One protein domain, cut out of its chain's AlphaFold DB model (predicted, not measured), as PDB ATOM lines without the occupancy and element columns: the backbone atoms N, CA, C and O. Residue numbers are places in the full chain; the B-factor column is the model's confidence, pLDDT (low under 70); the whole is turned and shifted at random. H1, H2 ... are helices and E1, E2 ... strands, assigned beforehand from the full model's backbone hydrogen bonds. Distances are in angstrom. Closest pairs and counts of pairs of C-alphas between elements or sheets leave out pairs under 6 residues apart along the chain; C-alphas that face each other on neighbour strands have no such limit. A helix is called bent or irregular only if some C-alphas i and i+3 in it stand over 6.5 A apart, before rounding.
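This is residues 2 to 52 and 157 to 205 of the 268 residues of an uncharacterized protein of Marmota monax (UniProt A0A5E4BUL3). One very long helix, H1, makes the whole length of the domain, and a small body sits beside part of it: the strand hairpin E1 and E2, the short helix H2 and the loops between them. Both ends of H1 stick out past this body, residues 2 to 7 at one end and the much longer arm of residues 32 to 52 at the other. The printed part has 100 residues, with two named helices and two named strands in the order H1, E1, E2, H2; the sheet has the order E1 - E2 and is antiparallel, and the class is mostly helix. The whole is only just loose, close to extended, with a radius of gyration of the C-alphas of 18.9 A, and it spans 73 by 29 by 24 A.

H1 takes residues 2 to 52, from C-alpha 2 at (23.620, -67.512, -24.353) to C-alpha 52 at (15.264, -4.682, -60.493), 73.0 A from first to last C-alpha. After the cut, E1 takes residues 162 to 166, 13.2 A long, and begins with C-alpha 162 at (21.747, -38.618, -39.706). E2 takes residues 172 to 176, 13.1 A long. H2 takes residues 190 to 197, 10.6 A long, and ends with C-alpha 197 at (20.658, -47.091, -40.677).

H1 is not bent. H1 and H2 are close but not clearly touching; their closest C-alphas, those of Lys 20 and Leu 197, are 7.3 A apart. They run the same way at a steep tilt of 55 degrees. H1 and E2 are apart. E1 and E2 form a hairpin with a tight link, antiparallel, with 156 degrees between their directions. Across this pair N 163 and O 175 are 2.8 A apart and N 173 and O 165 are 2.8 A apart, both within hydrogen-bond range. The closest C-alphas of E2 and H2, those of Ala 172 and Tyr 190, are 5.2 A apart; those of E1 and H2, Pro 166 and Tyr 190, are 6.1 A apart. In H2 every O i to N i+4 pair is within hydrogen-bond range, and in H1 46 of 47 are.

The C-alphas of Trp 2 and Ser 52, the two farthest apart, are 73.0 A apart. Without residues 2 to 7 and 32 to 52, which stand free, the body has 73 residues and spans 33 by 30 by 23 A. Residues 53 to 156 are cut out, and C-alphas 52 and 157 across the cut are 42.8 A apart. The link from E2 to H2, residues 177 to 189, is long. The mean pLDDT of the printed part is 88.5; residues 2 to 4 and 202 to 205 are under 70.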
ATOM      1  N   TRP A   2      23.938 -67.796 -22.932       55.16
ATOM      2  CA  TRP A   2      23.620 -67.512 -24.353       55.16
ATOM      3  C   TRP A   2      22.139 -67.326 -24.780       55.16
ATOM      4  O   TRP A   2      21.843 -66.644 -25.761       55.16
ATOM      5  N   LYS A   3      21.168 -67.954 -24.099       63.88
ATOM      6  CA  LYS A   3      19.736 -67.806 -24.440       63.88
ATOM      7  C   LYS A   3      19.132 -66.468 -23.983       63.88
ATOM      8  O   LYS A   3      18.157 -66.047 -24.601       63.88
ATOM      9  N   ARG A   4      19.652 -65.838 -22.916       63.53
ATOM     10  CA  ARG A   4      19.194 -64.506 -22.466       63.53
ATOM     11  C   ARG A   4      19.657 -63.439 -23.455       63.53
ATOM     12  O   ARG A   4      18.812 -62.768 -24.034       63.53
ATOM     13  N   ASP A   5      20.937 -63.475 -23.809       79.88
ATOM     14  CA  ASP A   5      21.566 -62.511 -24.720       79.88
ATOM     15  C   ASP A   5      20.885 -62.452 -26.097       79.88
ATOM     16  O   ASP A   5      20.674 -61.377 -26.650       79.88
ATOM     17  N   LYS A   6      20.432 -63.595 -26.639       85.81
ATOM     18  CA  LYS A   6      19.657 -63.623 -27.898       85.81
ATOM     19  C   LYS A   6      18.299 -62.923 -27.798       85.81
ATOM     20  O   LYS A   6      17.870 -62.291 -28.761       85.81
ATOM     21  N   LYS A   7      17.602 -63.070 -26.668       88.31
ATOM     22  CA  LYS A   7      16.303 -62.417 -26.443       88.31
ATOM     23  C   LYS A   7      16.484 -60.917 -26.237       88.31
ATOM     24  O   LYS A   7      15.697 -60.141 -26.769       88.31
ATOM     25  N   ASP A   8      17.528 -60.533 -25.510       89.81
ATOM     26  CA  ASP A   8      17.885 -59.134 -25.294       89.81
ATOM     27  C   ASP A   8      18.253 -58.458 -26.617       89.81
ATOM     28  O   ASP A   8      17.658 -57.441 -26.963       89.81
ATOM     29  N   PHE A   9      19.104 -59.089 -27.429       90.12
ATOM     30  CA  PHE A   9      19.447 -58.598 -28.762       90.12
ATOM     31  C   PHE A   9      18.216 -58.430 -29.663       90.12
ATOM     32  O   PHE A   9      18.058 -57.401 -30.315       90.12
ATOM     33  N   ALA A  10      17.308 -59.413 -29.688       91.50
ATOM     34  CA  ALA A  10      16.083 -59.324 -30.482       91.50
ATOM     35  C   ALA A  10      15.175 -58.167 -30.027       91.50
ATOM     36  O   ALA A  10      14.580 -57.487 -30.864       91.50
ATOM     37  N   ARG A  11      15.096 -57.913 -28.714       93.88
ATOM     38  CA  ARG A  11      14.366 -56.766 -28.162       93.88
ATOM     39  C   ARG A  11      15.008 -55.445 -28.583       93.88
ATOM     40  O   ARG A  11      14.292 -54.563 -29.047       93.88
ATOM     41  N   GLU A  12      16.326 -55.306 -28.447       94.38
ATOM     42  CA  GLU A  12      17.032 -54.084 -28.855       94.38
ATOM     43  C   GLU A  12      16.931 -53.852 -30.372       94.38
ATOM     44  O   GLU A  12      16.724 -52.726 -30.814       94.38
ATOM     45  N   MET A  13      16.945 -54.916 -31.180       94.12
ATOM     46  CA  MET A  13      16.673 -54.831 -32.618       94.12
ATOM     47  C   MET A  13      15.244 -54.353 -32.917       94.12
ATOM     48  O   MET A  13      15.024 -53.586 -33.851       94.12
ATOM     49  N   GLY A  14      14.265 -54.771 -32.108       92.69
ATOM     50  CA  GLY A  14      12.900 -54.248 -32.171       92.69
ATOM     51  C   GLY A  14      12.837 -52.744 -31.892       92.69
ATOM     52  O   GLY A  14      12.180 -52.014 -32.632       92.69
ATOM     53  N   LYS A  15      13.582 -52.265 -30.886       94.62
ATOM     54  CA  LYS A  15      13.707 -50.825 -30.607       94.62
ATOM     55  C   LYS A  15      14.357 -50.079 -31.769       94.62
ATOM     56  O   LYS A  15      13.879 -49.012 -32.125       94.62
ATOM     57  N   LEU A  16      15.393 -50.650 -32.390       93.62
ATOM     58  CA  LEU A  16      16.055 -50.044 -33.549       93.62
ATOM     59  C   LEU A  16      15.109 -49.905 -34.747       93.62
ATOM     60  O   LEU A  16      15.136 -48.884 -35.424       93.62
ATOM     61  N   LYS A  17      14.233 -50.887 -34.987       92.25
ATOM     62  CA  LYS A  17      13.198 -50.776 -36.028       92.25
ATOM     63  C   LYS A  17      12.221 -49.638 -35.741       92.25
ATOM     64  O   LYS A  17      11.968 -48.835 -36.626       92.25
ATOM     65  N   HIS A  18      11.732 -49.540 -34.505       93.44
ATOM     66  CA  HIS A  18      10.833 -48.454 -34.117       93.44
ATOM     67  C   HIS A  18      11.503 -47.078 -34.232       93.44
ATOM     68  O   HIS A  18      10.912 -46.143 -34.763       93.44
ATOM     69  N   LEU A  19      12.763 -46.980 -33.799       93.50
ATOM     70  CA  LEU A  19      13.581 -45.784 -33.964       93.50
ATOM     71  C   LEU A  19      13.715 -45.409 -35.444       93.50
ATOM     72  O   LEU A  19      13.591 -44.241 -35.795       93.50
ATOM     73  N   LYS A  20      13.922 -46.399 -36.320       92.94
ATOM     74  CA  LYS A  20      13.994 -46.186 -37.767       92.94
ATOM     75  C   LYS A  20      12.727 -45.519 -38.292       92.94
ATOM     76  O   LYS A  20      12.817 -44.529 -39.004       92.94
ATOM     77  N   ASP A  21      11.560 -46.020 -37.900       92.00
ATOM     78  CA  ASP A  21      10.279 -45.450 -38.324       92.00
ATOM     79  C   ASP A  21      10.106 -44.004 -37.825       92.00
ATOM     80  O   ASP A  21       9.626 -43.143 -38.563       92.00
ATOM     81  N   GLN A  22      10.558 -43.702 -36.602       92.81
ATOM     82  CA  GLN A  22      10.562 -42.335 -36.069       92.81
ATOM     83  C   GLN A  22      11.504 -41.412 -36.850       92.81
ATOM     84  O   GLN A  22      11.120 -40.290 -37.186       92.81
ATOM     85  N   LEU A  23      12.703 -41.887 -37.191       93.00
ATOM     86  CA  LEU A  23      13.673 -41.137 -37.986       93.00
ATOM     87  C   LEU A  23      13.128 -40.795 -39.378       93.00
ATOM     88  O   LEU A  23      13.341 -39.679 -39.841       93.00
ATOM     89  N   ILE A  24      12.364 -41.695 -40.012       92.50
ATOM     90  CA  ILE A  24      11.696 -41.411 -41.298       92.50
ATOM     91  C   ILE A  24      10.747 -40.216 -41.160       92.50
ATOM     92  O   ILE A  24      10.705 -39.340 -42.022       92.50
ATOM     93  N   VAL A  25       9.964 -40.170 -40.080       93.00
ATOM     94  CA  VAL A  25       9.036 -39.059 -39.829       93.00
ATOM     95  C   VAL A  25       9.803 -37.761 -39.576       93.00
ATOM     96  O   VAL A  25       9.435 -36.721 -40.121       93.00
ATOM     97  N   MET A  26      10.885 -37.816 -38.794       92.38
ATOM     98  CA  MET A  26      11.737 -36.654 -38.531       92.38
ATOM     99  C   MET A  26      12.368 -36.106 -39.813       92.38
ATOM    100  O   MET A  26      12.277 -34.905 -40.058       92.38
ATOM    101  N   GLU A  27      12.930 -36.970 -40.660       93.38
ATOM    102  CA  GLU A  27      13.518 -36.563 -41.938       93.38
ATOM    103  C   GLU A  27      12.468 -35.923 -42.850       93.38
ATOM    104  O   GLU A  27      12.702 -34.859 -43.422       93.38
ATOM    105  N   HIS A  28      11.278 -36.520 -42.961       92.50
ATOM    106  CA  HIS A  28      10.206 -35.938 -43.765       92.50
ATOM    107  C   HIS A  28       9.779 -34.556 -43.268       92.50
ATOM    108  O   HIS A  28       9.587 -33.655 -44.088       92.50
ATOM    109  N   ASN A  29       9.657 -34.372 -41.953       92.62
ATOM    110  CA  ASN A  29       9.327 -33.075 -41.365       92.62
ATOM    111  C   ASN A  29      10.435 -32.050 -41.637       92.62
ATOM    112  O   ASN A  29      10.144 -30.948 -42.098       92.62
ATOM    113  N   TYR A  30      11.697 -32.438 -41.437       92.44
ATOM    114  CA  TYR A  30      12.856 -31.602 -41.744       92.44
ATOM    115  C   TYR A  30      12.861 -31.163 -43.214       92.44
ATOM    116  O   TYR A  30      12.981 -29.976 -43.518       92.44
ATOM    117  N   LEU A  31      12.656 -32.100 -44.141       92.19
ATOM    118  CA  LEU A  31      12.617 -31.809 -45.572       92.19
ATOM    119  C   LEU A  31      11.444 -30.902 -45.950       92.19
ATOM    120  O   LEU A  31      11.596 -30.059 -46.834       92.19
ATOM    121  N   ALA A  32      10.287 -31.063 -45.307       93.62
ATOM    122  CA  ALA A  32       9.129 -30.210 -45.542       93.62
ATOM    123  C   ALA A  32       9.402 -28.763 -45.107       93.62
ATOM    124  O   ALA A  32       9.152 -27.839 -45.885       93.62
ATOM    125  N   GLU A  33       9.965 -28.559 -43.914       93.06
ATOM    126  CA  GLU A  33      10.335 -27.223 -43.431       93.06
ATOM    127  C   GLU A  33      11.444 -26.601 -44.286       93.06
ATOM    128  O   GLU A  33      11.321 -25.460 -44.737       93.06
ATOM    129  N   TYR A  34      12.466 -27.383 -44.638       91.62
ATOM    130  CA  TYR A  34      13.540 -26.928 -45.516       91.62
ATOM    131  C   TYR A  34      13.029 -26.513 -46.906       91.62
ATOM    132  O   TYR A  34      13.479 -25.520 -47.484       91.62
ATOM    133  N   GLN A  35      12.059 -27.242 -47.468       93.88
ATOM    134  CA  GLN A  35      11.442 -26.879 -48.745       93.88
ATOM    135  C   GLN A  35      10.657 -25.570 -48.661       93.88
ATOM    136  O   GLN A  35      10.781 -24.746 -49.571       93.88
ATOM    137  N   LYS A  36       9.896 -25.358 -47.579       94.88
ATOM    138  CA  LYS A  36       9.173 -24.101 -47.344       94.88
ATOM    139  C   LYS A  36      10.136 -22.920 -47.267       94.88
ATOM    140  O   LYS A  36       9.934 -21.929 -47.965       94.88
ATOM    141  N   GLU A  37      11.216 -23.042 -46.497       94.19
ATOM    142  CA  GLU A  37      12.229 -21.990 -46.369       94.19
ATOM    143  C   GLU A  37      12.865 -21.654 -47.728       94.19
ATOM    144  O   GLU A  37      12.939 -20.491 -48.128       94.19
ATOM    145  N   ARG A  38      13.240 -22.673 -48.512       93.75
ATOM    146  CA  ARG A  38      13.774 -22.458 -49.865       93.75
ATOM    147  C   ARG A  38      12.770 -21.810 -50.811       93.75
ATOM    148  O   ARG A  38      13.182 -21.069 -51.705       93.75
ATOM    149  N   GLN A  39      11.484 -22.110 -50.667       95.06
ATOM    150  CA  GLN A  39      10.440 -21.483 -51.469       95.06
ATOM    151  C   GLN A  39      10.290 -20.002 -51.111       95.06
ATOM    152  O   GLN A  39      10.201 -19.180 -52.021       95.06
ATOM    153  N   LEU A  40      10.347 -19.655 -49.822       96.06
ATOM    154  CA  LEU A  40      10.330 -18.265 -49.361       96.06
ATOM    155  C   LEU A  40      11.530 -17.474 -49.893       96.06
ATOM    156  O   LEU A  40      11.348 -16.380 -50.422       96.06
ATOM    157  N   LEU A  41      12.738 -18.044 -49.822       94.69
ATOM    158  CA  LEU A  41      13.941 -17.408 -50.369       94.69
ATOM    159  C   LEU A  41      13.832 -17.197 -51.884       94.69
ATOM    160  O   LEU A  41      14.107 -16.108 -52.376       94.69
ATOM    161  N   ARG A  42      13.351 -18.206 -52.620       95.38
ATOM    162  CA  ARG A  42      13.145 -18.099 -54.071       95.38
ATOM    163  C   ARG A  42      12.129 -17.015 -54.430       95.38
ATOM    164  O   ARG A  42      12.342 -16.287 -55.394       95.38
ATOM    165  N   GLU A  43      11.037 -16.917 -53.679       96.75
ATOM    166  CA  GLU A  43      10.016 -15.884 -53.873       96.75
ATOM    167  C   GLU A  43      10.579 -14.485 -53.580       96.75
ATOM    168  O   GLU A  43      10.344 -13.551 -54.346       96.75
ATOM    169  N   ALA A  44      11.374 -14.333 -52.516       95.62
ATOM    170  CA  ALA A  44      12.048 -13.077 -52.197       95.62
ATOM    171  C   ALA A  44      13.047 -12.667 -53.292       95.62
ATOM    172  O   ALA A  44      13.032 -11.517 -53.738       95.62
ATOM    173  N   ASP A  45      13.856 -13.610 -53.781       95.38
ATOM    174  CA  ASP A  45      14.783 -13.392 -54.894       95.38
ATOM    175  C   ASP A  45      14.039 -13.020 -56.181       95.38
ATOM    176  O   ASP A  45      14.445 -12.098 -56.891       95.38
ATOM    177  N   PHE A  46      12.915 -13.685 -56.465       94.81
ATOM    178  CA  PHE A  46      12.070 -13.380 -57.616       94.81
ATOM    179  C   PHE A  46      11.469 -11.973 -57.527       94.81
ATOM    180  O   PHE A  46      11.544 -11.212 -58.492       94.81
ATOM    181  N   ARG A  47      10.945 -11.573 -56.362       94.69
ATOM    182  CA  ARG A  47      10.442 -10.208 -56.134       94.69
ATOM    183  C   ARG A  47      11.543  -9.170 -56.272       94.69
ATOM    184  O   ARG A  47      11.356  -8.168 -56.959       94.69
ATOM    185  N   LYS A  48      12.712  -9.416 -55.675       94.56
ATOM    186  CA  LYS A  48      13.887  -8.546 -55.815       94.56
ATOM    187  C   LYS A  48      14.288  -8.399 -57.284       94.56
ATOM    188  O   LYS A  48      14.554  -7.286 -57.740       94.56
ATOM    189  N   TRP A  49      14.281  -9.496 -58.039       94.44
ATOM    190  CA  TRP A  49      14.531  -9.483 -59.476       94.44
ATOM    191  C   TRP A  49      13.472  -8.669 -60.235       94.44
ATOM    192  O   TRP A  49      13.850  -7.805 -61.023       94.44
ATOM    193  N   LEU A  50      12.176  -8.844 -59.950       92.25
ATOM    194  CA  LEU A  50      11.098  -8.047 -60.554       92.25
ATOM    195  C   LEU A  50      11.279  -6.545 -60.297       92.25
ATOM    196  O   LEU A  50      11.230  -5.746 -61.234       92.25
ATOM    197  N   HIS A  51      11.572  -6.158 -59.052       87.94
ATOM    198  CA  HIS A  51      11.860  -4.767 -58.693       87.94
ATOM    199  C   HIS A  51      13.109  -4.216 -59.385       87.94
ATOM    200  O   HIS A  51      13.183  -3.021 -59.633       87.94
ATOM    201  N   SER A  52      14.070  -5.071 -59.733       84.88
ATOM    202  CA  SER A  52      15.264  -4.682 -60.493       84.88
ATOM    203  C   SER A  52      14.989  -4.544 -61.998       84.88
ATOM    204  O   SER A  52      15.789  -3.949 -62.718       84.88
ATOM    205  N   ASP A 157      17.568 -45.022 -46.360       89.19
ATOM    206  CA  ASP A 157      18.953 -44.738 -46.008       89.19
ATOM    207  C   ASP A 157      19.051 -43.334 -45.416       89.19
ATOM    208  O   ASP A 157      18.609 -42.370 -46.040       89.19
ATOM    209  N   PHE A 158      19.620 -43.231 -44.214       90.44
ATOM    210  CA  PHE A 158      19.703 -41.977 -43.464       90.44
ATOM    211  C   PHE A 158      21.041 -41.255 -43.625       90.44
ATOM    212  O   PHE A 158      21.279 -40.290 -42.904       90.44
ATOM    213  N   GLN A 159      21.921 -41.695 -44.530       86.75
ATOM    214  CA  GLN A 159      23.264 -41.121 -44.687       86.75
ATOM    215  C   GLN A 159      23.259 -39.591 -44.886       86.75
ATOM    216  O   GLN A 159      24.164 -38.911 -44.412       86.75
ATOM    217  N   ASP A 160      22.229 -39.047 -45.540       86.31
ATOM    218  CA  ASP A 160      22.111 -37.608 -45.816       86.31
ATOM    219  C   ASP A 160      21.440 -36.802 -44.685       86.31
ATOM    220  O   ASP A 160      21.438 -35.572 -44.735       86.31
ATOM    221  N   PHE A 161      20.838 -37.466 -43.692       90.38
ATOM    222  CA  PHE A 161      20.036 -36.833 -42.633       90.38
ATOM    223  C   PHE A 161      20.583 -37.066 -41.220       90.38
ATOM    224  O   PHE A 161      20.348 -36.253 -40.321       90.38
ATOM    225  N   LEU A 162      21.298 -38.167 -41.012       93.06
ATOM    226  CA  LEU A 162      21.747 -38.618 -39.706       93.06
ATOM    227  C   LEU A 162      23.251 -38.859 -39.729       93.06
ATOM    228  O   LEU A 162      23.760 -39.506 -40.640       93.06
ATOM    229  N   GLU A 163      23.931 -38.418 -38.682       92.75
ATOM    230  CA  GLU A 163      25.317 -38.723 -38.360       92.75
ATOM    231  C   GLU A 163      25.357 -39.714 -37.185       92.75
ATOM    232  O   GLU A 163      24.726 -39.505 -36.145       92.75
ATOM    233  N   VAL A 164      26.071 -40.828 -37.368       91.81
ATOM    234  CA  VAL A 164      26.190 -41.913 -36.381       91.81
ATOM    235  C   VAL A 164      27.633 -41.965 -35.876       91.81
ATOM    236  O   VAL A 164      28.531 -42.446 -36.574       91.81
ATOM    237  N   THR A 165      27.859 -41.517 -34.641       90.88
ATOM    238  CA  THR A 165      29.184 -41.507 -34.002       90.88
ATOM    239  C   THR A 165      29.323 -42.651 -32.995       90.88
ATOM    240  O   THR A 165      28.362 -42.942 -32.279       90.88
ATOM    241  N   PRO A 166      30.490 -43.310 -32.892       90.62
ATOM    242  CA  PRO A 166      30.701 -44.364 -31.904       90.62
ATOM    243  C   PRO A 166      30.751 -43.794 -30.480       90.62
ATOM    244  O   PRO A 166      31.417 -42.793 -30.221       90.62
ATOM    245  N   ASP A 167      30.059 -44.456 -29.553       89.38
ATOM    246  CA  ASP A 167      30.122 -44.163 -28.117       89.38
ATOM    247  C   ASP A 167      31.370 -44.852 -27.511       89.38
ATOM    248  O   ASP A 167      31.660 -45.995 -27.884       89.38
ATOM    249  N   PRO A 168      32.103 -44.235 -26.559       84.69
ATOM    250  CA  PRO A 168      33.177 -44.897 -25.806       84.69
ATOM    251  C   PRO A 168      32.783 -46.236 -25.154       84.69
ATOM    252  O   PRO A 168      33.650 -47.066 -24.886       84.69
ATOM    253  N   THR A 169      31.494 -46.479 -24.912       82.69
ATOM    254  CA  THR A 169      30.971 -47.749 -24.381       82.69
ATOM    255  C   THR A 169      30.721 -48.830 -25.448       82.69
ATOM    256  O   THR A 169      30.302 -49.936 -25.110       82.69
ATOM    257  N   GLY A 170      30.990 -48.544 -26.729       78.81
ATOM    258  CA  GLY A 170      30.782 -49.458 -27.864       78.81
ATOM    259  C   GLY A 170      29.390 -49.382 -28.510       78.81
ATOM    260  O   GLY A 170      29.088 -50.155 -29.423       78.81
ATOM    261  N   GLY A 171      28.541 -48.463 -28.038       86.38
ATOM    262  CA  GLY A 171      27.261 -48.113 -28.653       86.38
ATOM    263  C   GLY A 171      27.397 -47.052 -29.750       86.38
ATOM    264  O   GLY A 171      28.473 -46.836 -30.308       86.38
ATOM    265  N   ALA A 172      26.299 -46.359 -30.046       90.62
ATOM    266  CA  ALA A 172      26.289 -45.245 -30.989       90.62
ATOM    267  C   ALA A 172      25.541 -44.039 -30.415       90.62
ATOM    268  O   ALA A 172      24.532 -44.197 -29.725       90.62
ATOM    269  N   TRP A 173      25.998 -42.842 -30.761       91.56
ATOM    270  CA  TRP A 173      25.222 -41.617 -30.636       91.56
ATOM    271  C   TRP A 173      24.738 -41.184 -32.010       91.56
ATOM    272  O   TRP A 173      25.423 -41.362 -33.018       91.56
ATOM    273  N   LEU A 174      23.521 -40.658 -32.033       93.31
ATOM    274  CA  LEU A 174      22.808 -40.305 -33.246       93.31
ATOM    275  C   LEU A 174      22.530 -38.809 -33.224       93.31
ATOM    276  O   LEU A 174      21.833 -38.328 -32.326       93.31
ATOM    277  N   GLN A 175      23.051 -38.095 -34.213       93.25
ATOM    278  CA  GLN A 175      22.813 -36.671 -34.391       93.25
ATOM    279  C   GLN A 175      22.171 -36.424 -35.751       93.25
ATOM    280  O   GLN A 175      22.581 -36.979 -36.762       93.25
ATOM    281  N   THR A 176      21.130 -35.608 -35.777       92.62
ATOM    282  CA  THR A 176      20.463 -35.195 -37.018       92.62
ATOM    283  C   THR A 176      21.161 -33.972 -37.616       92.62
ATOM    284  O   THR A 176      21.834 -33.229 -36.905       92.62
ATOM    285  N   VAL A 177      21.029 -33.747 -38.928       90.00
ATOM    286  CA  VAL A 177      21.693 -32.630 -39.646       90.00
ATOM    287  C   VAL A 177      21.272 -31.244 -39.136       90.00
ATOM    288  O   VAL A 177      21.997 -30.263 -39.298       90.00
ATOM    289  N   ASP A 178      20.113 -31.144 -38.496       85.25
ATOM    290  CA  ASP A 178      19.646 -29.933 -37.816       85.25
ATOM    291  C   ASP A 178      20.273 -29.735 -36.415       85.25
ATOM    292  O   ASP A 178      20.075 -28.691 -35.792       85.25
ATOM    293  N   GLY A 179      21.077 -30.695 -35.949       85.62
ATOM    294  CA  GLY A 179      21.836 -30.660 -34.704       85.62
ATOM    295  C   GLY A 179      21.175 -31.376 -33.524       85.62
ATOM    296  O   GLY A 179      21.783 -31.402 -32.450       85.62
ATOM    297  N   HIS A 180      19.985 -31.972 -33.677       88.12
ATOM    298  CA  HIS A 180      19.312 -32.638 -32.557       88.12
ATOM    299  C   HIS A 180      19.887 -34.028 -32.276       88.12
ATOM    300  O   HIS A 180      20.092 -34.847 -33.178       88.12
ATOM    301  N   TRP A 181      20.083 -34.316 -30.991       90.31
ATOM    302  CA  TRP A 181      20.438 -35.646 -30.512       90.31
ATOM    303  C   TRP A 181      19.207 -36.547 -30.465       90.31
ATOM    304  O   TRP A 181      18.187 -36.191 -29.872       90.31
ATOM    305  N   VAL A 182      19.317 -37.733 -31.056       89.19
ATOM    306  CA  VAL A 182      18.245 -38.727 -31.056       89.19
ATOM    307  C   VAL A 182      18.468 -39.690 -29.896       89.19
ATOM    308  O   VAL A 182      19.429 -40.457 -29.875       89.19
ATOM    309  N   ALA A 183      17.558 -39.657 -28.924       86.06
ATOM    310  CA  ALA A 183      17.553 -40.542 -27.767       86.06
ATOM    311  C   ALA A 183      16.120 -41.034 -27.477       86.06
ATOM    312  O   ALA A 183      15.169 -40.280 -27.691       86.06
ATOM    313  N   PRO A 184      15.941 -42.261 -26.955       84.19
ATOM    314  CA  PRO A 184      16.978 -43.214 -26.549       84.19
ATOM    315  C   PRO A 184      17.515 -44.072 -27.710       84.19
ATOM    316  O   PRO A 184      16.747 -44.589 -28.520       84.19
ATOM    317  N   VAL A 185      18.836 -44.289 -27.742       89.06
ATOM    318  CA  VAL A 185      19.478 -45.207 -28.699       89.06
ATOM    319  C   VAL A 185      19.451 -46.644 -28.147       89.06
ATOM    320  O   VAL A 185      19.733 -46.845 -26.961       89.06
ATOM    321  N   PRO A 186      19.101 -47.662 -28.958       89.25
ATOM    322  CA  PRO A 186      19.165 -49.065 -28.557       89.25
ATOM    323  C   PRO A 186      20.573 -49.483 -28.128       89.25
ATOM    324  O   PRO A 186      21.562 -49.049 -28.719       89.25
ATOM    325  N   GLN A 187      20.666 -50.392 -27.156       88.94
ATOM    326  CA  GLN A 187      21.948 -50.933 -26.682       88.94
ATOM    327  C   GLN A 187      22.463 -52.019 -27.636       88.94
ATOM    328  O   GLN A 187      22.491 -53.206 -27.313       88.94
ATOM    329  N   LEU A 188      22.810 -51.609 -28.853       89.94
ATOM    330  CA  LEU A 188      23.365 -52.464 -29.892       89.94
ATOM    331  C   LEU A 188      24.795 -52.027 -30.225       89.94
ATOM    332  O   LEU A 188      25.107 -50.843 -30.097       89.94
ATOM    333  N   PRO A 189      25.648 -52.957 -30.693       90.19
ATOM    334  CA  PRO A 189      26.971 -52.602 -31.186       90.19
ATOM    335  C   PRO A 189      26.881 -51.570 -32.310       90.19
ATOM    336  O   PRO A 189      25.997 -51.670 -33.174       90.19
ATOM    337  N   TYR A 190      27.819 -50.627 -32.322       88.88
ATOM    338  CA  TYR A 190      27.927 -49.576 -33.335       88.88
ATOM    339  C   TYR A 190      27.768 -50.108 -34.769       88.88
ATOM    340  O   TYR A 190      26.967 -49.588 -35.547       88.88
ATOM    341  N   GLU A 191      28.441 -51.211 -35.111       89.25
ATOM    342  CA  GLU A 191      28.425 -51.774 -36.464       89.25
ATOM    343  C   GLU A 191      27.034 -52.265 -36.869       89.25
ATOM    344  O   GLU A 191      26.677 -52.230 -38.046       89.25
ATOM    345  N   VAL A 192      26.248 -52.750 -35.906       89.62
ATOM    346  CA  VAL A 192      24.881 -53.215 -36.152       89.62
ATOM    347  C   VAL A 192      23.970 -52.024 -36.427       89.62
ATOM    348  O   VAL A 192      23.168 -52.084 -37.356       89.62
ATOM    349  N   ILE A 193      24.117 -50.941 -35.662       90.38
ATOM    350  CA  ILE A 193      23.336 -49.712 -35.837       90.38
ATOM    351  C   ILE A 193      23.636 -49.094 -37.208       90.38
ATOM    352  O   ILE A 193      22.713 -48.861 -37.988       90.38
ATOM    353  N   VAL A 194      24.917 -48.932 -37.549       90.06
ATOM    354  CA  VAL A 194      25.373 -48.401 -38.843       90.06
ATOM    355  C   VAL A 194      24.837 -49.223 -40.013       90.06
ATOM    356  O   VAL A 194      24.332 -48.657 -40.974       90.06
ATOM    357  N   ARG A 195      24.881 -50.559 -39.938       86.19
ATOM    358  CA  ARG A 195      24.377 -51.427 -41.020       86.19
ATOM    359  C   ARG A 195      22.882 -51.279 -41.270       86.19
ATOM    360  O   ARG A 195      22.446 -51.428 -42.403       86.19
ATOM    361  N   VAL A 196      22.102 -51.041 -40.219       89.56
ATOM    362  CA  VAL A 196      20.642 -50.922 -40.323       89.56
ATOM    363  C   VAL A 196      20.220 -49.516 -40.749       89.56
ATOM    364  O   VAL A 196      19.212 -49.374 -41.439       89.56
ATOM    365  N   LEU A 197      20.959 -48.484 -40.334       90.94
ATOM    366  CA  LEU A 197      20.658 -47.091 -40.677       90.94
ATOM    367  C   LEU A 197      21.246 -46.672 -42.033       90.94
ATOM    368  O   LEU A 197      20.642 -45.842 -42.708       90.94
ATOM    369  N   TYR A 198      22.367 -47.269 -42.450       89.62
ATOM    370  CA  TYR A 198      23.041 -46.992 -43.722       89.62
ATOM    371  C   TYR A 198      23.160 -48.251 -44.596       89.62
ATOM    372  O   TYR A 198      24.263 -48.765 -44.823       89.62
ATOM    373  N   PRO A 199      22.040 -48.772 -45.125       83.81
ATOM    374  CA  PRO A 199      22.049 -49.990 -45.929       83.81
ATOM    375  C   PRO A 199      22.901 -49.857 -47.204       83.81
ATOM    376  O   PRO A 199      23.478 -50.844 -47.659       83.81
ATOM    377  N   ARG A 200      23.050 -48.648 -47.771       76.56
ATOM    378  CA  ARG A 200      23.873 -48.417 -48.976       76.56
ATOM    379  C   ARG A 200      25.371 -48.366 -48.707       76.56
ATOM    380  O   ARG A 200      26.153 -48.657 -49.609       76.56
ATOM    381  N   ALA A 201      25.779 -48.026 -47.487       73.06
ATOM    382  CA  ALA A 201      27.185 -48.063 -47.094       73.06
ATOM    383  C   ALA A 201      27.706 -49.507 -46.977       73.06
ATOM    384  O   ALA A 201      28.916 -49.739 -46.933       73.06
ATOM    385  N   GLN A 202      26.807 -50.499 -46.938       67.94
ATOM    386  CA  GLN A 202      27.198 -51.892 -46.884       67.94
ATOM    387  C   GLN A 202      27.700 -52.368 -48.259       67.94
ATOM    388  O   GLN A 202      26.971 -52.292 -49.250       67.94
ATOM    389  N   PRO A 203      28.920 -52.930 -48.346       62.00
ATOM    390  CA  PRO A 203      29.388 -53.523 -49.587       62.00
ATOM    391  C   PRO A 203      28.453 -54.668 -49.987       62.00
ATOM    392  O   PRO A 203      28.203 -55.585 -49.196       62.00
ATOM    393  N   TYR A 204      27.939 -54.607 -51.218       59.00
ATOM    394  CA  TYR A 204      27.028 -55.616 -51.750       59.00
ATOM    395  C   TYR A 204      27.678 -57.001 -51.631       59.00
ATOM    396  O   TYR A 204      28.833 -57.211 -52.014       59.00
ATOM    397  N   ARG A 205      26.949 -57.951 -51.035       59.00
ATOM    398  CA  ARG A 205      27.496 -59.246 -50.592       59.00
ATOM    399  C   ARG A 205      27.933 -60.150 -51.751       59.00
ATOM    400  O   ARG A 205      28.653 -61.120 -51.531       59.00
TER     401      ARG A 205